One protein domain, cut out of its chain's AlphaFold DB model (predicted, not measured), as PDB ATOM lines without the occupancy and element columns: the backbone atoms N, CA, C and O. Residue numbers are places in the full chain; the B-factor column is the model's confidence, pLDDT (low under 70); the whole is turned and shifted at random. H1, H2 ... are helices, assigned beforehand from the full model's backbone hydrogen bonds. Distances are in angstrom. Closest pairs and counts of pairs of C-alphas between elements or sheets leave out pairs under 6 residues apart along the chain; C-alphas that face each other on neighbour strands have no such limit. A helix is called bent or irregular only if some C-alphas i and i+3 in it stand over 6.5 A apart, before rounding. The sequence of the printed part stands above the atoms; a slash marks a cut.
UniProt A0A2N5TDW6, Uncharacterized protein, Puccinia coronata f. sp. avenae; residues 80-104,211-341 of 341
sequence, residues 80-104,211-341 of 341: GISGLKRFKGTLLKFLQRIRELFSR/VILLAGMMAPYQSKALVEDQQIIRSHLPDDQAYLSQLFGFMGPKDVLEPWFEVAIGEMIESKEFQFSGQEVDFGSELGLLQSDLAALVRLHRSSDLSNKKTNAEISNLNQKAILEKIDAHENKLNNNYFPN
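What this domain is: This is residues 80 to 104 and 211 to 341 of the 341 residues of an uncharacterized protein of Puccinia coronata f. sp. avenae (UniProt A0A2N5TDW6). A long hairpin of two helices, H5 and H6 side by side, makes the longest axis, and H1 and H2 cross on one side of it in a second layer, H1 near the end of H6 and H2 over the later half of H5. The short H3 sits between H1 and H2, and H4 folds back at the beginning of H5; residues 211 to 222 of H2 and the turn 305 to 311 stick out. The printed part has 156 residues with six named helices, H1 to H6 in order, and no named strand: the class is all helix. The whole is compact, with a radius of gyration of the C-alphas of 17.1 A, but flat, spanning 55 by 49 by 22 A.

Where its parts are: Find C-alpha 81 at (-38.678, -66.102, 8.737); from there H1, residues 81 to 103, runs 33.1 A. After the cut, look at C-alpha 211 at (-44.482, -23.468, 30.001), where H2, residues 211 to 236, begins; it is 35.9 A long, with a kink of 39 degrees near residue 218, and only just irregular, C-alphas 217 and 220 being 6.8 A apart. H3 is residues 242 to 246, and H4 is residues 258 to 270, 18.7 A long. H5, residues 280 to 306, runs 40.6 A, and H6, residues 313 to 338, runs 37.3 A to C-alpha 338 at (-51.111, -60.690, 19.853).

How they stand to each other: Begin at the hub, H5, which touches H2, H4 and H6. H5 and H6 form a helical hairpin, at a shallow tilt of 18 degrees, opposite ways; their closest C-alphas, Leu 290 and His 330, are 5.9 A apart. H4 and H5 form another, at a steep tilt of 42 degrees, opposite ways, closest at C-alphas Glu 262 and Gly 284, 6.3 A. H2 touches H5 with residues 229 to 233 alone, about perpendicular at 81 degrees, closest at C-alphas Asp 229 and Val 298, 6.0 A. H2 also touches H3, closest at C-alphas Gln 230 and Ser 245, 5.0 A. H1 only just touches H4, with 3 pairs of C-alphas within 8 A, the closest Ile 98 and Ala 264 at 6.8 A. H1 is close to H6 but not clearly touching, closest at C-alphas Phe 87 and Asn 335, 5.9 A; H1 and H5 are apart. Each O i to N i+4 pair is within hydrogen-bond range in H1, H4 and H6, against 20 of 22 in H2, 20 of 23 in H5 and 0 of 1 in H3, where 2 of 2 O i to N i+3 pairs are.

The domain as a whole: The C-alphas farthest apart, Ser 271 and Lys 310, are 55.4 A apart. Residues 105 to 210 are not printed, and C-alphas 104 and 211 stand 24.7 A apart across that cut. The link from H3 to H4 is long, with 11 residues. The mean pLDDT of the printed part is 74.2, and 55 residues are under 70, among them 266 to 282 and 303 to 316.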
ATOM      1  N   GLY A  80     -40.364 -69.467  11.869       51.12
ATOM      2  CA  GLY A  80     -40.162 -69.245  10.442       51.12
ATOM      3  C   GLY A  80     -39.946 -67.757  10.146       51.12
ATOM      4  O   GLY A  80     -40.667 -66.901  10.658       51.12
ATOM      5  N   ILE A  81     -38.997 -67.450   9.256       54.28
ATOM      6  CA  ILE A  81     -38.678 -66.102   8.737       54.28
ATOM      7  C   ILE A  81     -39.942 -65.334   8.280       54.28
ATOM      8  O   ILE A  81     -39.973 -64.102   8.260       54.28
ATOM      9  N   SER A  82     -41.005 -66.055   7.914       52.19
ATOM     10  CA  SER A  82     -42.325 -65.522   7.572       52.19
ATOM     11  C   SER A  82     -43.069 -64.879   8.749       52.19
ATOM     12  O   SER A  82     -43.674 -63.826   8.551       52.19
ATOM     13  N   GLY A  83     -43.019 -65.459   9.952       54.72
ATOM     14  CA  GLY A  83     -43.722 -64.953  11.139       54.72
ATOM     15  C   GLY A  83     -43.154 -63.617  11.620       54.72
ATOM     16  O   GLY A  83     -43.895 -62.658  11.816       54.72
ATOM     17  N   LEU A  84     -41.823 -63.500  11.671       59.72
ATOM     18  CA  LEU A  84     -41.138 -62.264  12.068       59.72
ATOM     19  C   LEU A  84     -41.410 -61.105  11.087       59.72
ATOM     20  O   LEU A  84     -41.654 -59.965  11.482       59.72
ATOM     21  N   LYS A  85     -41.436 -61.398   9.776       62.12
ATOM     22  CA  LYS A  85     -41.787 -60.408   8.742       62.12
ATOM     23  C   LYS A  85     -43.237 -59.934   8.855       62.12
ATOM     24  O   LYS A  85     -43.497 -58.756   8.606       62.12
ATOM     25  N   ARG A  86     -44.169 -60.825   9.221       64.88
ATOM     26  CA  ARG A  86     -45.577 -60.471   9.464       64.88
ATOM     27  C   ARG A  86     -45.707 -59.567  10.683       64.88
ATOM     28  O   ARG A  86     -46.290 -58.500  10.541       64.88
ATOM     29  N   PHE A  87     -45.085 -59.919  11.810       72.19
ATOM     30  CA  PHE A  87     -45.081 -59.095  13.022       72.19
ATOM     31  C   PHE A  87     -44.577 -57.679  12.767       72.19
ATOM     32  O   PHE A  87     -45.293 -56.717  13.028       72.19
ATOM     33  N   LYS A  88     -43.392 -57.544  12.159       78.75
ATOM     34  CA  LYS A  88     -42.842 -56.243  11.760       78.75
ATOM     35  C   LYS A  88     -43.841 -55.440  10.926       78.75
ATOM     36  O   LYS A  88     -44.049 -54.257  11.178       78.75
ATOM     37  N   GLY A  89     -44.455 -56.069   9.923       75.69
ATOM     38  CA  GLY A  89     -45.448 -55.418   9.069       75.69
ATOM     39  C   GLY A  89     -46.690 -54.967   9.840       75.69
ATOM     40  O   GLY A  89     -47.164 -53.851   9.631       75.69
ATOM     41  N   THR A  90     -47.203 -55.806  10.737       74.06
ATOM     42  CA  THR A  90     -48.397 -55.510  11.532       74.06
ATOM     43  C   THR A  90     -48.127 -54.445  12.589       74.06
ATOM     44  O   THR A  90     -48.908 -53.503  12.692       74.06
ATOM     45  N   LEU A  91     -46.992 -54.515  13.291       76.06
ATOM     46  CA  LEU A  91     -46.576 -53.490  14.244       76.06
ATOM     47  C   LEU A  91     -46.415 -52.138  13.544       76.06
ATOM     48  O   LEU A  91     -46.952 -51.143  14.013       76.06
ATOM     49  N   LEU A  92     -45.758 -52.079  12.383       80.00
ATOM     50  CA  LEU A  92     -45.616 -50.819  11.643       80.00
ATOM     51  C   LEU A  92     -46.965 -50.243  11.194       80.00
ATOM     52  O   LEU A  92     -47.175 -49.036  11.312       80.00
ATOM     53  N   LYS A  93     -47.899 -51.084  10.731       79.00
ATOM     54  CA  LYS A  93     -49.271 -50.651  10.405       79.00
ATOM     55  C   LYS A  93     -50.007 -50.122  11.633       79.00
ATOM     56  O   LYS A  93     -50.672 -49.096  11.542       79.00
ATOM     57  N   PHE A  94     -49.860 -50.795  12.771       76.56
ATOM     58  CA  PHE A  94     -50.431 -50.374  14.045       76.56
ATOM     59  C   PHE A  94     -49.894 -49.000  14.471       76.56
ATOM     60  O   PHE A  94     -50.667 -48.074  14.715       76.56
ATOM     61  N   LEU A  95     -48.571 -48.815  14.451       75.75
ATOM     62  CA  LEU A  95     -47.931 -47.535  14.767       75.75
ATOM     63  C   LEU A  95     -48.378 -46.428  13.798       75.75
ATOM     64  O   LEU A  95     -48.658 -45.300  14.204       75.75
ATOM     65  N   GLN A  96     -48.499 -46.741  12.509       78.88
ATOM     66  CA  GLN A  96     -49.001 -45.792  11.521       78.88
ATOM     67  C   GLN A  96     -50.451 -45.390  11.809       78.88
ATOM     68  O   GLN A  96     -50.777 -44.204  11.760       78.88
ATOM     69  N   ARG A  97     -51.306 -46.346  12.181       76.12
ATOM     70  CA  ARG A  97     -52.704 -46.083  12.525       76.12
ATOM     71  C   ARG A  97     -52.834 -45.208  13.767       76.12
ATOM     72  O   ARG A  97     -53.596 -44.244  13.746       76.12
ATOM     73  N   ILE A  98     -52.047 -45.479  14.807       73.25
ATOM     74  CA  ILE A  98     -51.984 -44.626  16.001       73.25
ATOM     75  C   ILE A  98     -51.562 -43.206  15.621       73.25
ATOM     76  O   ILE A  98     -52.189 -42.229  16.033       73.25
ATOM     77  N   ARG A  99     -50.531 -43.066  14.783       73.56
ATOM     78  CA  ARG A  99     -50.088 -41.751  14.312       73.56
ATOM     79  C   ARG A  99     -51.197 -41.021  13.561       73.56
ATOM     80  O   ARG A  99     -51.355 -39.819  13.753       73.56
ATOM     81  N   GLU A 100     -51.974 -41.720  12.739       74.94
ATOM     82  CA  GLU A 100     -53.141 -41.143  12.072       74.94
ATOM     83  C   GLU A 100     -54.232 -40.713  13.055       74.94
ATOM     84  O   GLU A 100     -54.802 -39.643  12.857       74.94
ATOM     85  N   LEU A 101     -54.509 -41.491  14.107       68.62
ATOM     86  CA  LEU A 101     -55.478 -41.118  15.143       68.62
ATOM     87  C   LEU A 101     -55.085 -39.808  15.831       68.62
ATOM     88  O   LEU A 101     -55.914 -38.908  15.938       68.62
ATOM     89  N   PHE A 102     -53.814 -39.661  16.215       64.75
ATOM     90  CA  PHE A 102     -53.317 -38.429  16.835       64.75
ATOM     91  C   PHE A 102     -53.151 -37.263  15.848       64.75
ATOM     92  O   PHE A 102     -53.208 -36.104  16.253       64.75
ATOM     93  N   SER A 103     -52.940 -37.545  14.558       62.12
ATOM     94  CA  SER A 103     -52.773 -36.509  13.524       62.12
ATOM     95  C   SER A 103     -54.100 -36.005  12.967       62.12
ATOM     96  O   SER A 103     -54.156 -34.909  12.412       62.12
ATOM     97  N   ARG A 104     -55.176 -36.790  13.084       57.16
ATOM     98  CA  ARG A 104     -56.518 -36.333  12.738       57.16
ATOM     99  C   ARG A 104     -57.022 -35.480  13.900       57.16
ATOM    100  O   ARG A 104     -57.262 -36.026  14.975       57.16
ATOM    101  N   VAL A 211     -44.641 -22.010  30.136       73.25
ATOM    102  CA  VAL A 211     -44.482 -23.468  30.001       73.25
ATOM    103  C   VAL A 211     -44.518 -23.908  28.532       73.25
ATOM    104  O   VAL A 211     -43.695 -24.717  28.111       73.25
ATOM    105  N   ILE A 212     -45.423 -23.341  27.727       73.38
ATOM    106  CA  ILE A 212     -45.520 -23.632  26.287       73.38
ATOM    107  C   ILE A 212     -44.283 -23.100  25.560       73.38
ATOM    108  O   ILE A 212     -43.740 -23.770  24.683       73.38
ATOM    109  N   LEU A 213     -43.809 -21.910  25.942       76.69
ATOM    110  CA  LEU A 213     -42.598 -21.329  25.374       76.69
ATOM    111  C   LEU A 213     -41.370 -22.203  25.662       76.69
ATOM    112  O   LEU A 213     -40.619 -22.509  24.736       76.69
ATOM    113  N   LEU A 214     -41.196 -22.651  26.909       78.12
ATOM    114  CA  LEU A 214     -40.118 -23.565  27.287       78.12
ATOM    115  C   LEU A 214     -40.217 -24.892  26.524       78.12
ATOM    116  O   LEU A 214     -39.226 -25.331  25.946       78.12
ATOM    117  N   ALA A 215     -41.406 -25.496  26.452       75.94
ATOM    118  CA  ALA A 215     -41.622 -26.723  25.687       75.94
ATOM    119  C   ALA A 215     -41.241 -26.540  24.208       75.94
ATOM    120  O   ALA A 215     -40.523 -27.367  23.648       75.94
ATOM    121  N   GLY A 216     -41.635 -25.420  23.592       76.50
ATOM    122  CA  GLY A 216     -41.256 -25.074  22.222       76.50
ATOM    123  C   GLY A 216     -39.751 -24.848  22.038       76.50
ATOM    124  O   GLY A 216     -39.208 -25.186  20.991       76.50
ATOM    125  N   MET A 217     -39.059 -24.319  23.052       77.88
ATOM    126  CA  MET A 217     -37.598 -24.179  23.045       77.88
ATOM    127  C   MET A 217     -36.884 -25.522  23.213       77.88
ATOM    128  O   MET A 217     -35.842 -25.725  22.597       77.88
ATOM    129  N   MET A 218     -37.429 -26.440  24.016       78.75
ATOM    130  CA  MET A 218     -36.848 -27.763  24.265       78.75
ATOM    131  C   MET A 218     -37.133 -28.766  23.142       78.75
ATOM    132  O   MET A 218     -36.323 -29.665  22.917       78.75
ATOM    133  N   ALA A 219     -38.250 -28.622  22.425       77.50
ATOM    134  CA  ALA A 219     -38.698 -29.585  21.421       77.50
ATOM    135  C   ALA A 219     -37.646 -29.907  20.336       77.50
ATOM    136  O   ALA A 219     -37.449 -31.092  20.067       77.50
ATOM    137  N   PRO A 220     -36.907 -28.937  19.754       78.94
ATOM    138  CA  PRO A 220     -35.857 -29.246  18.782       78.94
ATOM    139  C   PRO A 220     -34.714 -30.077  19.375       78.94
ATOM    140  O   PRO A 220     -34.243 -31.014  18.734       78.94
ATOM    141  N   TYR A 221     -34.292 -29.775  20.610       79.25
ATOM    142  CA  TYR A 221     -33.232 -30.521  21.296       79.25
ATOM    143  C   TYR A 221     -33.666 -31.956  21.583       79.25
ATOM    144  O   TYR A 221     -32.930 -32.890  21.280       79.25
ATOM    145  N   GLN A 222     -34.884 -32.130  22.100       79.44
ATOM    146  CA  GLN A 222     -35.455 -33.449  22.370       79.44
ATOM    147  C   GLN A 222     -35.646 -34.252  21.079       79.44
ATOM    148  O   GLN A 222     -35.324 -35.435  21.033       79.44
ATOM    149  N   SER A 223     -36.093 -33.606  19.998       80.56
ATOM    150  CA  SER A 223     -36.223 -34.253  18.691       80.56
ATOM    151  C   SER A 223     -34.872 -34.702  18.137       80.56
ATOM    152  O   SER A 223     -34.788 -35.793  17.581       80.56
ATOM    153  N   LYS A 224     -33.821 -33.886  18.277       85.12
ATOM    154  CA  LYS A 224     -32.470 -34.253  17.839       85.12
ATOM    155  C   LYS A 224     -31.913 -35.414  18.668       85.12
ATOM    156  O   LYS A 224     -31.454 -36.394  18.091       85.12
ATOM    157  N   ALA A 225     -32.024 -35.327  19.993       84.81
ATOM    158  CA  ALA A 225     -31.587 -36.377  20.910       84.81
ATOM    159  C   ALA A 225     -32.292 -37.711  20.624       84.81
ATOM    160  O   ALA A 225     -31.645 -38.753  20.626       84.81
ATOM    161  N   LEU A 226     -33.593 -37.674  20.307       86.25
ATOM    162  CA  LEU A 226     -34.348 -38.862  19.917       86.25
ATOM    163  C   LEU A 226     -33.812 -39.485  18.622       86.25
ATOM    164  O   LEU A 226     -33.648 -40.698  18.562       86.25
ATOM    165  N   VAL A 227     -33.514 -38.685  17.592       87.94
ATOM    166  CA  VAL A 227     -32.944 -39.198  16.331       87.94
ATOM    167  C   VAL A 227     -31.590 -39.869  16.571       87.94
ATOM    168  O   VAL A 227     -31.336 -40.943  16.028       87.94
ATOM    169  N   GLU A 228     -30.739 -39.265  17.398       88.31
ATOM    170  CA  GLU A 228     -29.453 -39.848  17.798       88.31
ATOM    171  C   GLU A 228     -29.653 -41.180  18.541       88.31
ATOM    172  O   GLU A 228     -29.020 -42.180  18.207       88.31
ATOM    173  N   ASP A 229     -30.601 -41.237  19.477       88.88
ATOM    174  CA  ASP A 229     -30.916 -42.457  20.228       88.88
ATOM    175  C   ASP A 229     -31.438 -43.576  19.319       88.88
ATOM    176  O   ASP A 229     -31.024 -44.732  19.429       88.88
ATOM    177  N   GLN A 230     -32.284 -43.237  18.346       90.44
ATOM    178  CA  GLN A 230     -32.756 -44.186  17.341       90.44
ATOM    179  C   GLN A 230     -31.611 -44.707  16.455       90.44
ATOM    180  O   GLN A 230     -31.617 -45.879  16.073       90.44
ATOM    181  N   GLN A 231     -30.608 -43.880  16.143       90.50
ATOM    182  CA  GLN A 231     -29.412 -44.317  15.413       90.50
ATOM    183  C   GLN A 231     -28.536 -45.256  16.249       90.50
ATOM    184  O   GLN A 231     -28.057 -46.265  15.722       90.50
ATOM    185  N   ILE A 232     -28.367 -44.968  17.543       88.19
ATOM    186  CA  ILE A 232     -27.647 -45.841  18.480       88.19
ATOM    187  C   ILE A 232     -28.317 -47.213  18.524       88.19
ATOM    188  O   ILE A 232     -27.641 -48.221  18.315       88.19
ATOM    189  N   ILE A 233     -29.638 -47.258  18.718       89.94
ATOM    190  CA  ILE A 233     -30.409 -48.508  18.741       89.94
ATOM    191  C   ILE A 233     -30.211 -49.278  17.436       89.94
ATOM    192  O   ILE A 233     -29.844 -50.450  17.454       89.94
ATOM    193  N   ARG A 234     -30.394 -48.612  16.291       90.31
ATOM    194  CA  ARG A 234     -30.255 -49.242  14.973       90.31
ATOM    195  C   ARG A 234     -28.868 -49.846  14.740       90.31
ATOM    196  O   ARG A 234     -28.765 -50.839  14.033       90.31
ATOM    197  N   SER A 235     -27.822 -49.247  15.303       88.12
ATOM    198  CA  SER A 235     -26.436 -49.696  15.117       88.12
ATOM    199  C   SER A 235     -26.060 -50.894  15.996       88.12
ATOM    200  O   SER A 235     -25.099 -51.592  15.686       88.12
ATOM    201  N   HIS A 236     -26.798 -51.122  17.087       88.19
ATOM    202  CA  HIS A 236     -26.489 -52.154  18.084       88.19
ATOM    203  C   HIS A 236     -27.520 -53.285  18.143       88.19
ATOM    204  O   HIS A 236     -27.265 -54.301  18.791       88.19
ATOM    205  N   LEU A 237     -28.657 -53.134  17.458       87.50
ATOM    206  CA  LEU A 237     -29.605 -54.215  17.229       87.50
ATOM    207  C   LEU A 237     -29.189 -55.099  16.041       87.50
ATOM    208  O   LEU A 237     -28.592 -54.610  15.078       87.50
ATOM    209  N   PRO A 238     -29.558 -56.389  16.067       85.88
ATOM    210  CA  PRO A 238     -29.570 -57.248  14.889       85.88
ATOM    211  C   PRO A 238     -30.334 -56.635  13.697       85.88
ATOM    212  O   PRO A 238     -31.339 -55.941  13.867       85.88
ATOM    213  N   ASP A 239     -29.880 -56.919  12.469       81.88
ATOM    214  CA  ASP A 239     -30.443 -56.346  11.230       81.88
ATOM    215  C   ASP A 239     -31.949 -56.632  11.053       81.88
ATOM    216  O   ASP A 239     -32.699 -55.811  10.514       81.88
ATOM    217  N   ASP A 240     -32.408 -57.797  11.509       79.38
ATOM    218  CA  ASP A 240     -33.808 -58.220  11.498       79.38
ATOM    219  C   ASP A 240     -34.675 -57.450  12.502       79.38
ATOM    220  O   ASP A 240     -35.859 -57.240  12.230       79.38
ATOM    221  N   GLN A 241     -34.073 -56.930  13.573       84.69
ATOM    222  CA  GLN A 241     -34.711 -56.122  14.618       84.69
ATOM    223  C   GLN A 241     -34.508 -54.614  14.454       84.69
ATOM    224  O   GLN A 241     -35.110 -53.830  15.184       84.69
ATOM    225  N   ALA A 242     -33.732 -54.165  13.464       85.62
ATOM    226  CA  ALA A 242     -33.440 -52.747  13.239       85.62
ATOM    227  C   ALA A 242     -34.694 -51.852  13.129       85.62
ATOM    228  O   ALA A 242     -34.626 -50.647  13.356       85.62
ATOM    229  N   TYR A 243     -35.854 -52.426  12.792       85.25
ATOM    230  CA  TYR A 243     -37.132 -51.712  12.747       85.25
ATOM    231  C   TYR A 243     -37.627 -51.249  14.129       85.25
ATOM    232  O   TYR A 243     -38.341 -50.250  14.202       85.25
ATOM    233  N   LEU A 244     -37.208 -51.910  15.214       88.31
ATOM    234  CA  LEU A 244     -37.534 -51.529  16.590       88.31
ATOM    235  C   LEU A 244     -36.941 -50.170  16.974       88.31
ATOM    236  O   LEU A 244     -37.454 -49.512  17.875       88.31
ATOM    237  N   SER A 245     -35.931 -49.675  16.250       89.06
ATOM    238  CA  SER A 245     -35.435 -48.312  16.460       89.06
ATOM    239  C   SER A 245     -36.525 -47.261  16.238       89.06
ATOM    240  O   SER A 245     -36.509 -46.223  16.883       89.06
ATOM    241  N   GLN A 246     -37.495 -47.521  15.355       83.69
ATOM    242  CA  GLN A 246     -38.607 -46.602  15.088       83.69
ATOM    243  C   GLN A 246     -39.661 -46.615  16.199       83.69
ATOM    244  O   GLN A 246     -40.452 -45.680  16.300       83.69
ATOM    245  N   LEU A 247     -39.673 -47.664  17.027       81.88
ATOM    246  CA  LEU A 247     -40.560 -47.766  18.180       81.88
ATOM    247  C   LEU A 247     -40.076 -46.887  19.342       81.88
ATOM    248  O   LEU A 247     -40.881 -46.422  20.149       81.88
ATOM    249  N   PHE A 248     -38.770 -46.638  19.434       85.62
ATOM    250  CA  PHE A 248     -38.210 -45.829  20.507       85.62
ATOM    251  C   PHE A 248     -38.712 -44.379  20.433       85.62
ATOM    252  O   PHE A 248     -38.574 -43.713  19.404       85.62
ATOM    253  N   GLY A 249     -39.309 -43.908  21.531       78.25
ATOM    254  CA  GLY A 249     -39.943 -42.590  21.635       78.25
ATOM    255  C   GLY A 249     -41.353 -42.503  21.041       78.25
ATOM    256  O   GLY A 249     -41.955 -41.432  21.088       78.25
ATOM    257  N   PHE A 250     -41.909 -43.601  20.513       78.44
ATOM    258  CA  PHE A 250     -43.237 -43.595  19.896       78.44
ATOM    259  C   PHE A 250     -44.364 -43.313  20.897       78.44
ATOM    260  O   PHE A 250     -45.283 -42.562  20.584       78.44
ATOM    261  N   MET A 251     -44.271 -43.854  22.119       73.06
ATOM    262  CA  MET A 251     -45.234 -43.573  23.200       73.06
ATOM    263  C   MET A 251     -44.939 -42.256  23.931       73.06
ATOM    264  O   MET A 251     -45.560 -41.949  24.944       73.06
ATOM    265  N   GLY A 252     -44.011 -41.446  23.414       73.31
ATOM    266  CA  GLY A 252     -43.612 -40.200  24.048       73.31
ATOM    267  C   GLY A 252     -42.997 -40.421  25.435       73.31
ATOM    268  O   GLY A 252     -42.432 -41.481  25.712       73.31
ATOM    269  N   PRO A 253     -43.048 -39.406  26.311       66.50
ATOM    270  CA  PRO A 253     -42.573 -39.548  27.678       66.50
ATOM    271  C   PRO A 253     -43.391 -40.599  28.434       66.50
ATOM    272  O   PRO A 253     -44.614 -40.678  28.282       66.50
ATOM    273  N   LYS A 254     -42.701 -41.372  29.277       63.84
ATOM    274  CA  LYS A 254     -43.321 -42.379  30.139       63.84
ATOM    275  C   LYS A 254     -44.474 -41.765  30.942       63.84
ATOM    276  O   LYS A 254     -44.351 -40.628  31.398       63.84
ATOM    277  N   ASP A 255     -45.570 -42.509  31.083       60.44
ATOM    278  CA  ASP A 255     -46.757 -42.127  31.855       60.44
ATOM    279  C   ASP A 255     -47.503 -40.878  31.315       60.44
ATOM    280  O   ASP A 255     -48.392 -40.345  31.980       60.44
ATOM    281  N   VAL A 256     -47.161 -40.380  30.112       64.94
ATOM    282  CA  VAL A 256     -47.823 -39.205  29.507       64.94
ATOM    283  C   VAL A 256     -48.826 -39.600  28.432       64.94
ATOM    284  O   VAL A 256     -49.975 -39.160  28.480       64.94
ATOM    285  N   LEU A 257     -48.411 -40.401  27.447       66.56
ATOM    286  CA  LEU A 257     -49.309 -40.816  26.360       66.56
ATOM    287  C   LEU A 257     -49.896 -42.211  26.568       66.56
ATOM    288  O   LEU A 257     -50.834 -42.565  25.867       66.56
ATOM    289  N   GLU A 258     -49.402 -42.977  27.536       67.75
ATOM    290  CA  GLU A 258     -49.821 -44.359  27.794       67.75
ATOM    291  C   GLU A 258     -51.350 -44.544  27.902       67.75
ATOM    292  O   GLU A 258     -51.873 -45.374  27.159       67.75
ATOM    293  N   PRO A 259     -52.117 -43.702  28.633       65.62
ATOM    294  CA  PRO A 259     -53.580 -43.834  28.663       65.62
ATOM    295  C   PRO A 259     -54.242 -43.624  27.293       65.62
ATOM    296  O   PRO A 259     -55.252 -44.240  26.966       65.62
ATOM    297  N   TRP A 260     -53.674 -42.754  26.455       65.62
ATOM    298  CA  TRP A 260     -54.187 -42.510  25.106       65.62
ATOM    299  C   TRP A 260     -53.898 -43.679  24.167       65.62
ATOM    300  O   TRP A 260     -54.674 -43.943  23.251       65.62
ATOM    301  N   PHE A 261     -52.789 -44.377  24.399       71.00
ATOM    302  CA  PHE A 261     -52.446 -45.597  23.688       71.00
ATOM    303  C   PHE A 261     -53.396 -46.738  24.040       71.00
ATOM    304  O   PHE A 261     -53.880 -47.399  23.127       71.00
ATOM    305  N   GLU A 262     -53.719 -46.930  25.320       71.62
ATOM    306  CA  GLU A 262     -54.698 -47.935  25.759       71.62
ATOM    307  C   GLU A 262     -56.070 -47.706  25.118       71.62
ATOM    308  O   GLU A 262     -56.663 -48.631  24.563       71.62
ATOM    309  N   VAL A 263     -56.541 -46.453  25.102       69.50
ATOM    310  CA  VAL A 263     -57.800 -46.086  24.436       69.50
ATOM    311  C   VAL A 263     -57.739 -46.364  22.931       69.50
ATOM    312  O   VAL A 263     -58.666 -46.951  22.378       69.50
ATOM    313  N   ALA A 264     -56.646 -45.980  22.263       70.31
ATOM    314  CA  ALA A 264     -56.481 -46.219  20.831       70.31
ATOM    315  C   ALA A 264     -56.436 -47.718  20.486       70.31
ATOM    316  O   ALA A 264     -56.983 -48.125  19.462       70.31
ATOM    317  N   ILE A 265     -55.814 -48.541  21.336       72.25
ATOM    318  CA  ILE A 265     -55.804 -50.003  21.195       72.25
ATOM    319  C   ILE A 265     -57.231 -50.550  21.304       72.25
ATOM    320  O   ILE A 265     -57.640 -51.327  20.441       72.25
ATOM    321  N   GLY A 266     -58.006 -50.099  22.298       68.88
ATOM    322  CA  GLY A 266     -59.410 -50.485  22.454       68.88
ATOM    323  C   GLY A 266     -60.250 -50.188  21.205       68.88
ATOM    324  O   GLY A 266     -60.916 -51.079  20.678       68.88
ATOM    325  N   GLU A 267     -60.145 -48.977  20.642       67.94
ATOM    326  CA  GLU A 267     -60.875 -48.600  19.416       67.94
ATOM    327  C   GLU A 267     -60.497 -49.471  18.200       67.94
ATOM    328  O   GLU A 267     -61.343 -49.814  17.365       67.94
ATOM    329  N   MET A 268     -59.225 -49.861  18.081       69.00
ATOM    330  CA  MET A 268     -58.740 -50.722  16.992       69.00
ATOM    331  C   MET A 268     -59.248 -52.165  17.090       69.00
ATOM    332  O   MET A 268     -59.453 -52.821  16.065       69.00
ATOM    333  N   ILE A 269     -59.463 -52.654  18.309       68.12
ATOM    334  CA  ILE A 269     -60.022 -53.983  18.570       68.12
ATOM    335  C   ILE A 269     -61.525 -53.985  18.291       68.12
ATOM    336  O   ILE A 269     -62.010 -54.841  17.549       68.12
ATOM    337  N   GLU A 270     -62.258 -52.994  18.812       67.75
ATOM    338  CA  GLU A 270     -63.704 -52.848  18.585       67.75
ATOM    339  C   GLU A 270     -64.041 -52.738  17.092       67.75
ATOM    340  O   GLU A 270     -64.977 -53.375  16.600       67.75
ATOM    341  N   SER A 271     -63.242 -51.971  16.346       66.50
ATOM    342  CA  SER A 271     -63.382 -51.818  14.891       66.50
ATOM    343  C   SER A 271     -62.945 -53.049  14.090       66.50
ATOM    344  O   SER A 271     -63.137 -53.083  12.873       66.50
ATOM    345  N   LYS A 272     -62.389 -54.076  14.753       67.69
ATOM    346  CA  LYS A 272     -61.809 -55.283  14.143       67.69
ATOM    347  C   LYS A 272     -60.705 -54.971  13.123       67.69
ATOM    348  O   LYS A 272     -60.419 -55.802  12.262       67.69
ATOM    349  N   GLU A 273     -60.080 -53.793  13.217       67.88
ATOM    350  CA  GLU A 273     -58.925 -53.417  12.393       67.88
ATOM    351  C   GLU A 273     -57.706 -54.288  12.734       67.88
ATOM    352  O   GLU A 273     -56.910 -54.613  11.852       67.88
ATOM    353  N   PHE A 274     -57.596 -54.716  13.998       69.69
ATOM    354  CA  PHE A 274     -56.567 -55.634  14.483       69.69
ATOM    355  C   PHE A 274     -57.189 -56.750  15.331       69.69
ATOM    356  O   PHE A 274     -58.015 -56.497  16.205       69.69
ATOM    357  N   GLN A 275     -56.782 -57.998  15.080       64.44
ATOM    358  CA  GLN A 275     -57.189 -59.160  15.875       64.44
ATOM    359  C   GLN A 275     -56.088 -59.488  16.881       64.44
ATOM    360  O   GLN A 275     -55.046 -60.013  16.498       64.44
ATOM    361  N   PHE A 276     -56.327 -59.177  18.154       66.62
ATOM    362  CA  PHE A 276     -55.438 -59.542  19.254       66.62
ATOM    363  C   PHE A 276     -55.894 -60.881  19.847       66.62
ATOM    364  O   PHE A 276     -57.066 -61.052  20.174       66.62
ATOM    365  N   SER A 277     -54.979 -61.840  19.992       61.22
ATOM    366  CA  SER A 277     -55.264 -63.154  20.601       61.22
ATOM    367  C   SER A 277     -55.136 -63.194  22.133       61.22
ATOM    368  O   SER A 277     -55.357 -64.248  22.727       61.22
ATOM    369  N   GLY A 278     -54.778 -62.076  22.778       59.06
ATOM    370  CA  GLY A 278     -54.518 -61.965  24.221       59.06
ATOM    371  C   GLY A 278     -55.334 -60.866  24.918       59.06
ATOM    372  O   GLY A 278     -56.159 -60.210  24.290       59.06
ATOM    373  N   GLN A 279     -55.105 -60.656  26.223       56.34
ATOM    374  CA  GLN A 279     -55.767 -59.589  26.992       56.34
ATOM    375  C   GLN A 279     -55.228 -58.195  26.610       56.34
ATOM    376  O   GLN A 279     -54.017 -57.994  26.523       56.34
ATOM    377  N   GLU A 280     -56.137 -57.234  26.413       54.19
ATOM    378  CA  GLU A 280     -55.886 -55.869  25.902       54.19
ATOM    379  C   GLU A 280     -54.859 -55.079  26.737       54.19
ATOM    380  O   GLU A 280     -53.990 -54.401  26.189       54.19
ATOM    381  N   VAL A 281     -54.927 -55.224  28.065       54.56
ATOM    382  CA  VAL A 281     -54.105 -54.508  29.063       54.56
ATOM    383  C   VAL A 281     -52.626 -54.915  29.005       54.56
ATOM    384  O   VAL A 281     -51.724 -54.130  29.309       54.56
ATOM    385  N   ASP A 282     -52.355 -56.135  28.552       68.25
ATOM    386  CA  ASP A 282     -51.000 -56.667  28.536       68.25
ATOM    387  C   ASP A 282     -50.211 -56.172  27.306       68.25
ATOM    388  O   ASP A 282     -48.992 -56.047  27.382       68.25
ATOM    389  N   PHE A 283     -50.863 -55.805  26.189       73.75
ATOM    390  CA  PHE A 283     -50.143 -55.354  24.985       73.75
ATOM    391  C   PHE A 283     -49.446 -54.004  25.192       73.75
ATOM    392  O   PHE A 283     -48.263 -53.867  24.877       73.75
ATOM    393  N   GLY A 284     -50.162 -53.011  25.736       73.88
ATOM    394  CA  GLY A 284     -49.593 -51.693  26.041       73.88
ATOM    395  C   GLY A 284     -48.448 -51.790  27.051       73.88
ATOM    396  O   GLY A 284     -47.375 -51.225  26.833       73.88
ATOM    397  N   SER A 285     -48.641 -52.609  28.088       77.19
ATOM    398  CA  SER A 285     -47.634 -52.894  29.112       77.19
ATOM    399  C   SER A 285     -46.368 -53.533  28.522       77.19
ATOM    400  O   SER A 285     -45.257 -53.074  28.787       77.19
ATOM    401  N   GLU A 286     -46.510 -54.560  27.678       80.19
ATOM    402  CA  GLU A 286     -45.378 -55.225  27.015       80.19
ATOM    403  C   GLU A 286     -44.656 -54.305  26.022       80.19
ATOM    404  O   GLU A 286     -43.428 -54.331  25.925       80.19
ATOM    405  N   LEU A 287     -45.391 -53.432  25.327       81.31
ATOM    406  CA  LEU A 287     -44.798 -52.408  24.469       81.31
ATOM    407  C   LEU A 287     -43.973 -51.396  25.284       81.31
ATOM    408  O   LEU A 287     -42.887 -50.994  24.857       81.31
ATOM    409  N   GLY A 288     -44.455 -51.023  26.472       80.94
ATOM    410  CA  GLY A 288     -43.736 -50.170  27.418       80.94
ATOM    411  C   GLY A 288     -42.462 -50.821  27.971       80.94
ATOM    412  O   GLY A 288     -41.427 -50.156  28.098       80.94
ATOM    413  N   LEU A 289     -42.494 -52.130  28.242       86.00
ATOM    414  CA  LEU A 289     -41.308 -52.900  28.640       86.00
ATOM    415  C   LEU A 289     -40.266 -52.930  27.516       86.00
ATOM    416  O   LEU A 289     -39.107 -52.589  27.753       86.00
ATOM    417  N   LEU A 290     -40.691 -53.196  26.278       88.00
ATOM    418  CA  LEU A 290     -39.807 -53.163  25.115       88.00
ATOM    419  C   LEU A 290     -39.150 -51.783  24.928       88.00
ATOM    420  O   LEU A 290     -37.943 -51.695  24.705       88.00
ATOM    421  N   GLN A 291     -39.901 -50.686  25.078       87.19
ATOM    422  CA  GLN A 291     -39.317 -49.338  25.040       87.19
ATOM    423  C   GLN A 291     -38.322 -49.083  26.177       87.19
ATOM    424  O   GLN A 291     -37.327 -48.383  25.974       87.19
ATOM    425  N   SER A 292     -38.559 -49.656  27.357       87.25
ATOM    426  CA  SER A 292     -37.658 -49.537  28.506       87.25
ATOM    427  C   SER A 292     -36.327 -50.254  28.263       87.25
ATOM    428  O   SER A 292     -35.273 -49.702  28.582       87.25
ATOM    429  N   ASP A 293     -36.349 -51.432  27.640       89.31
ATOM    430  CA  ASP A 293     -35.121 -52.149  27.283       89.31
ATOM    431  C   ASP A 293     -34.360 -51.463  26.141       89.31
ATOM    432  O   ASP A 293     -33.133 -51.343  26.198       89.31
ATOM    433  N   LEU A 294     -35.067 -50.900  25.155       89.31
ATOM    434  CA  LEU A 294     -34.456 -50.035  24.137       89.31
ATOM    435  C   LEU A 294     -33.794 -48.798  24.773       89.31
ATOM    436  O   LEU A 294     -32.686 -48.421  24.390       89.31
ATOM    437  N   ALA A 295     -34.417 -48.199  25.794       87.38
ATOM    438  CA  ALA A 295     -33.825 -47.098  26.554       87.38
ATOM    439  C   ALA A 295     -32.569 -47.534  27.327       87.38
ATOM    440  O   ALA A 295     -31.599 -46.777  27.412       87.38
ATOM    441  N   ALA A 296     -32.571 -48.742  27.895       86.75
ATOM    442  CA  ALA A 296     -31.410 -49.303  28.578       86.75
ATOM    443  C   ALA A 296     -30.233 -49.500  27.609       86.75
ATOM    444  O   ALA A 296     -29.100 -49.161  27.958       86.75
ATOM    445  N   LEU A 297     -30.510 -49.955  26.381       87.19
ATOM    446  CA  LEU A 297     -29.509 -50.078  25.321       87.19
ATOM    447  C   LEU A 297     -28.890 -48.714  24.977       87.19
ATOM    448  O   LEU A 297     -27.670 -48.572  24.958       87.19
ATOM    449  N   VAL A 298     -29.717 -47.681  24.789       87.00
ATOM    450  CA  VAL A 298     -29.244 -46.304  24.545       87.00
ATOM    451  C   VAL A 298     -28.348 -45.804  25.678       87.00
ATOM    452  O   VAL A 298     -27.272 -45.263  25.426       87.00
ATOM    453  N   ARG A 299     -28.773 -45.990  26.934       85.62
ATOM    454  CA  ARG A 299     -28.016 -45.548  28.118       85.62
ATOM    455  C   ARG A 299     -26.641 -46.200  28.177       85.62
ATOM    456  O   ARG A 299     -25.660 -45.499  28.405       85.62
ATOM    457  N   LEU A 300     -26.561 -47.506  27.921       84.62
ATOM    458  CA  LEU A 300     -25.295 -48.238  27.902       84.62
ATOM    459  C   LEU A 300     -24.293 -47.610  26.919       84.62
ATOM    460  O   LEU A 300     -23.125 -47.424  27.265       84.62
ATOM    461  N   HIS A 301     -24.760 -47.236  25.726       81.69
ATOM    462  CA  HIS A 301     -23.910 -46.693  24.666       81.69
ATOM    463  C   HIS A 301     -23.582 -45.202  24.842       81.69
ATOM    464  O   HIS A 301     -22.430 -44.814  24.679       81.69
ATOM    465  N   ARG A 302     -24.521 -44.374  25.321       76.88
ATOM    466  CA  ARG A 302     -24.216 -42.977  25.688       76.88
ATOM    467  C   ARG A 302     -23.214 -42.874  26.842       76.88
ATOM    468  O   ARG A 302     -22.353 -41.999  26.838       76.88
ATOM    469  N   SER A 303     -23.313 -43.750  27.843       64.50
ATOM    470  CA  SER A 303     -22.397 -43.744  28.992       64.50
ATOM    471  C   SER A 303     -20.995 -44.248  28.642       64.50
ATOM    472  O   SER A 303     -20.020 -43.817  29.257       64.50
ATOM    473  N   SER A 304     -20.870 -45.132  27.650       57.66
ATOM    474  CA  SER A 304     -19.570 -45.641  27.198       57.66
ATOM    475  C   SER A 304     -18.819 -44.666  26.285       57.66
ATOM    476  O   SER A 304     -17.589 -44.718  26.251       57.66
ATOM    477  N   ASP A 305     -19.514 -43.718  25.649       56.00
ATOM    478  CA  ASP A 305     -18.888 -42.582  24.954       56.00
ATOM    479  C   ASP A 305     -18.286 -41.542  25.919       56.00
ATOM    480  O   ASP A 305     -17.364 -40.818  25.547       56.00
ATOM    481  N   LEU A 306     -18.753 -41.502  27.175       53.28
ATOM    482  CA  LEU A 306     -18.322 -40.537  28.197       53.28
ATOM    483  C   LEU A 306     -17.268 -41.080  29.183       53.28
ATOM    484  O   LEU A 306     -16.682 -40.297  29.928       53.28
ATOM    485  N   SER A 307     -17.010 -42.394  29.222       51.56
ATOM    486  CA  SER A 307     -16.070 -43.005  30.182       51.56
ATOM    487  C   SER A 307     -14.768 -43.474  29.516       51.56
ATOM    488  O   SER A 307     -14.798 -44.108  28.461       51.56
ATOM    489  N   ASN A 308     -13.620 -43.202  30.151       50.88
ATOM    490  CA  ASN A 308     -12.295 -43.610  29.674       50.88
ATOM    491  C   ASN A 308     -12.215 -45.129  29.423       50.88
ATOM    492  O   ASN A 308     -12.307 -45.957  30.331       50.88
ATOM    493  N   LYS A 309     -12.023 -45.481  28.147       60.31
ATOM    494  CA  LYS A 309     -11.971 -46.843  27.609       60.31
ATOM    495  C   LYS A 309     -10.674 -47.548  28.021       60.31
ATOM    496  O   LYS A 309      -9.644 -47.300  27.404       60.31
ATOM    497  N   LYS A 310     -10.729 -48.460  29.002       50.66
ATOM    498  CA  LYS A 310      -9.869 -49.670  29.018       50.66
ATOM    499  C   LYS A 310     -10.266 -50.765  30.019       50.66
ATOM    500  O   LYS A 310      -9.891 -51.905  29.787       50.66
ATOM    501  N   THR A 311     -11.079 -50.488  31.042       48.53
ATOM    502  CA  THR A 311     -11.381 -51.491  32.094       48.53
ATOM    503  C   THR A 311     -12.807 -52.066  32.073       48.53
ATOM    504  O   THR A 311     -13.083 -53.013  32.793       48.53
ATOM    505  N   ASN A 312     -13.711 -51.549  31.226       54.69
ATOM    506  CA  ASN A 312     -15.155 -51.860  31.278       54.69
ATOM    507  C   ASN A 312     -15.720 -52.652  30.077       54.69
ATOM    508  O   ASN A 312     -16.934 -52.821  29.980       54.69
ATOM    509  N   ALA A 313     -14.887 -53.139  29.153       61.31
ATOM    510  CA  ALA A 313     -15.372 -53.744  27.906       61.31
ATOM    511  C   ALA A 313     -16.156 -55.055  28.123       61.31
ATOM    512  O   ALA A 313     -17.201 -55.256  27.512       61.31
ATOM    513  N   GLU A 314     -15.702 -55.927  29.027       56.84
ATOM    514  CA  GLU A 314     -16.364 -57.216  29.293       56.84
ATOM    515  C   GLU A 314     -17.694 -57.050  30.037       56.84
ATOM    516  O   GLU A 314     -18.695 -57.654  29.653       56.84
ATOM    517  N   ILE A 315     -17.737 -56.169  31.042       58.56
ATOM    518  CA  ILE A 315     -18.964 -55.837  31.782       58.56
ATOM    519  C   ILE A 315     -19.979 -55.158  30.852       58.56
ATOM    520  O   ILE A 315     -21.162 -55.491  30.880       58.56
ATOM    521  N   SER A 316     -19.525 -54.258  29.971       66.31
ATOM    522  CA  SER A 316     -20.383 -53.635  28.956       66.31
ATOM    523  C   SER A 316     -20.948 -54.664  27.974       66.31
ATOM    524  O   SER A 316     -22.126 -54.593  27.641       66.31
ATOM    525  N   ASN A 317     -20.150 -55.650  27.555       70.81
ATOM    526  CA  ASN A 317     -20.600 -56.707  26.646       70.81
ATOM    527  C   ASN A 317     -21.614 -57.657  27.307       70.81
ATOM    528  O   ASN A 317     -22.604 -58.028  26.676       70.81
ATOM    529  N   LEU A 318     -21.404 -58.033  28.573       70.06
ATOM    530  CA  LEU A 318     -22.358 -58.844  29.340       70.06
ATOM    531  C   LEU A 318     -23.682 -58.099  29.558       70.06
ATOM    532  O   LEU A 318     -24.750 -58.674  29.348       70.06
ATOM    533  N   ASN A 319     -23.614 -56.809  29.895       80.06
ATOM    534  CA  ASN A 319     -24.794 -55.959  30.045       80.06
ATOM    535  C   ASN A 319     -25.538 -55.781  28.717       80.06
ATOM    536  O   ASN A 319     -26.761 -55.892  28.689       80.06
ATOM    537  N   GLN A 320     -24.818 -55.570  27.611       84.62
ATOM    538  CA  GLN A 320     -25.422 -55.483  26.282       84.62
ATOM    539  C   GLN A 320     -26.143 -56.782  25.923       84.62
ATOM    540  O   GLN A 320     -27.300 -56.745  25.515       84.62
ATOM    541  N   LYS A 321     -25.494 -57.936  26.118       85.88
ATOM    542  CA  LYS A 321     -26.098 -59.239  25.828       85.88
ATOM    543  C   LYS A 321     -27.380 -59.462  26.634       85.88
ATOM    544  O   LYS A 321     -28.383 -59.865  26.057       85.88
ATOM    545  N   ALA A 322     -27.366 -59.153  27.930       86.31
ATOM    546  CA  ALA A 322     -28.546 -59.279  28.782       86.31
ATOM    547  C   ALA A 322     -29.699 -58.359  28.338       86.31
ATOM    548  O   ALA A 322     -30.858 -58.757  28.400       86.31
ATOM    549  N   ILE A 323     -29.398 -57.140  27.872       86.69
ATOM    550  CA  ILE A 323     -30.408 -56.220  27.326       86.69
ATOM    551  C   ILE A 323     -30.987 -56.770  26.017       86.69
ATOM    552  O   ILE A 323     -32.203 -56.806  25.862       86.69
ATOM    553  N   LEU A 324     -30.140 -57.253  25.101       88.06
ATOM    554  CA  LEU A 324     -30.592 -57.850  23.840       88.06
ATOM    555  C   LEU A 324     -31.476 -59.086  24.073       88.06
ATOM    556  O   LEU A 324     -32.495 -59.239  23.412       88.06
ATOM    557  N   GLU A 325     -31.148 -59.934  25.053       88.12
ATOM    558  CA  GLU A 325     -31.977 -61.095  25.411       88.12
ATOM    559  C   GLU A 325     -33.372 -60.701  25.928       88.12
ATOM    560  O   GLU A 325     -34.345 -61.415  25.674       88.12
ATOM    561  N   LYS A 326     -33.497 -59.567  26.632       88.69
ATOM    562  CA  LYS A 326     -34.801 -59.039  27.061       88.69
ATOM    563  C   LYS A 326     -35.599 -58.460  25.899       88.69
ATOM    564  O   LYS A 326     -36.788 -58.751  25.791       88.69
ATOM    565  N   ILE A 327     -34.939 -57.711  25.010       87.50
ATOM    566  CA  ILE A 327     -35.551 -57.183  23.781       87.50
ATOM    567  C   ILE A 327     -36.141 -58.335  22.963       87.50
ATOM    568  O   ILE A 327     -37.318 -58.289  22.613       87.50
ATOM    569  N   ASP A 328     -35.371 -59.407  22.759       86.44
ATOM    570  CA  ASP A 328     -35.842 -60.636  22.118       86.44
ATOM    571  C   ASP A 328     -37.054 -61.240  22.827       86.44
ATOM    572  O   ASP A 328     -38.016 -61.664  22.184       86.44
ATOM    573  N   ALA A 329     -37.009 -61.348  24.155       85.50
ATOM    574  CA  ALA A 329     -38.085 -61.961  24.922       85.50
ATOM    575  C   ALA A 329     -39.397 -61.172  24.784       85.50
ATOM    576  O   ALA A 329     -40.443 -61.776  24.534       85.50
ATOM    577  N   HIS A 330     -39.341 -59.842  24.895       86.50
ATOM    578  CA  HIS A 330     -40.513 -58.979  24.762       86.50
ATOM    579  C   HIS A 330     -41.021 -58.903  23.318       86.50
ATOM    580  O   HIS A 330     -42.228 -58.997  23.106       86.50
ATOM    581  N   GLU A 331     -40.140 -58.837  22.314       84.81
ATOM    582  CA  GLU A 331     -40.535 -58.915  20.900       84.81
ATOM    583  C   GLU A 331     -41.263 -60.235  20.602       84.81
ATOM    584  O   GLU A 331     -42.349 -60.238  20.019       84.81
ATOM    585  N   ASN A 332     -40.715 -61.365  21.058       82.31
ATOM    586  CA  ASN A 332     -41.336 -62.675  20.861       82.31
ATOM    587  C   ASN A 332     -42.671 -62.800  21.598       82.31
ATOM    588  O   ASN A 332     -43.612 -63.383  21.060       82.31
ATOM    589  N   LYS A 333     -42.776 -62.255  22.813       80.69
ATOM    590  CA  LYS A 333     -44.029 -62.248  23.574       80.69
ATOM    591  C   LYS A 333     -45.098 -61.418  22.864       80.69
ATOM    592  O   LYS A 333     -46.225 -61.888  22.724       80.69
ATOM    593  N   LEU A 334     -44.732 -60.242  22.351       78.62
ATOM    594  CA  LEU A 334     -45.623 -59.397  21.558       78.62
ATOM    595  C   LEU A 334     -46.084 -60.103  20.276       78.62
ATOM    596  O   LEU A 334     -47.264 -60.066  19.937       78.62
ATOM    597  N   ASN A 335     -45.170 -60.778  19.581       76.50
ATOM    598  CA  ASN A 335     -45.490 -61.519  18.367       76.50
ATOM    599  C   ASN A 335     -46.441 -62.695  18.644       76.50
ATOM    600  O   ASN A 335     -47.520 -62.779  18.062       76.50
ATOM    601  N   ASN A 336     -46.086 -63.566  19.591       72.88
ATOM    602  CA  ASN A 336     -46.816 -64.808  19.848       72.88
ATOM    603  C   ASN A 336     -48.194 -64.590  20.483       72.88
ATOM    604  O   ASN A 336     -49.111 -65.363  20.218       72.88
ATOM    605  N   ASN A 337     -48.344 -63.566  21.327       70.75
ATOM    606  CA  ASN A 337     -49.572 -63.384  22.103       70.75
ATOM    607  C   ASN A 337     -50.618 -62.527  21.395       70.75
ATOM    608  O   ASN A 337     -51.796 -62.611  21.748       70.75
ATOM    609  N   TYR A 338     -50.221 -61.708  20.420       65.75
ATOM    610  CA  TYR A 338     -51.111 -60.690  19.853       65.75
ATOM    611  C   TYR A 338     -51.245 -60.734  18.342       65.75
ATOM    612  O   TYR A 338     -52.214 -60.191  17.825       65.75
ATOM    613  N   PHE A 339     -50.331 -61.399  17.638       64.06
ATOM    614  CA  PHE A 339     -50.384 -61.517  16.187       64.06
ATOM    615  C   PHE A 339     -50.270 -62.991  15.788       64.06
ATOM    616  O   PHE A 339     -49.217 -63.423  15.314       64.06
ATOM    617  N   PRO A 340     -51.332 -63.793  16.007       52.47
ATOM    618  CA  PRO A 340     -51.310 -65.206  15.664       52.47
ATOM    619  C   PRO A 340     -51.162 -65.385  14.144       52.47
ATOM    620  O   PRO A 340     -51.583 -64.536  13.355       52.47
ATOM    621  N   ASN A 341     -50.506 -66.483  13.761       50.72
ATOM    622  CA  ASN A 341     -50.118 -66.811  12.383       50.72
ATOM    623  C   ASN A 341     -51.266 -66.857  11.373       50.72
ATOM    624  O   ASN A 341     -52.323 -67.436  11.699       50.72
TER     625      ASN A 341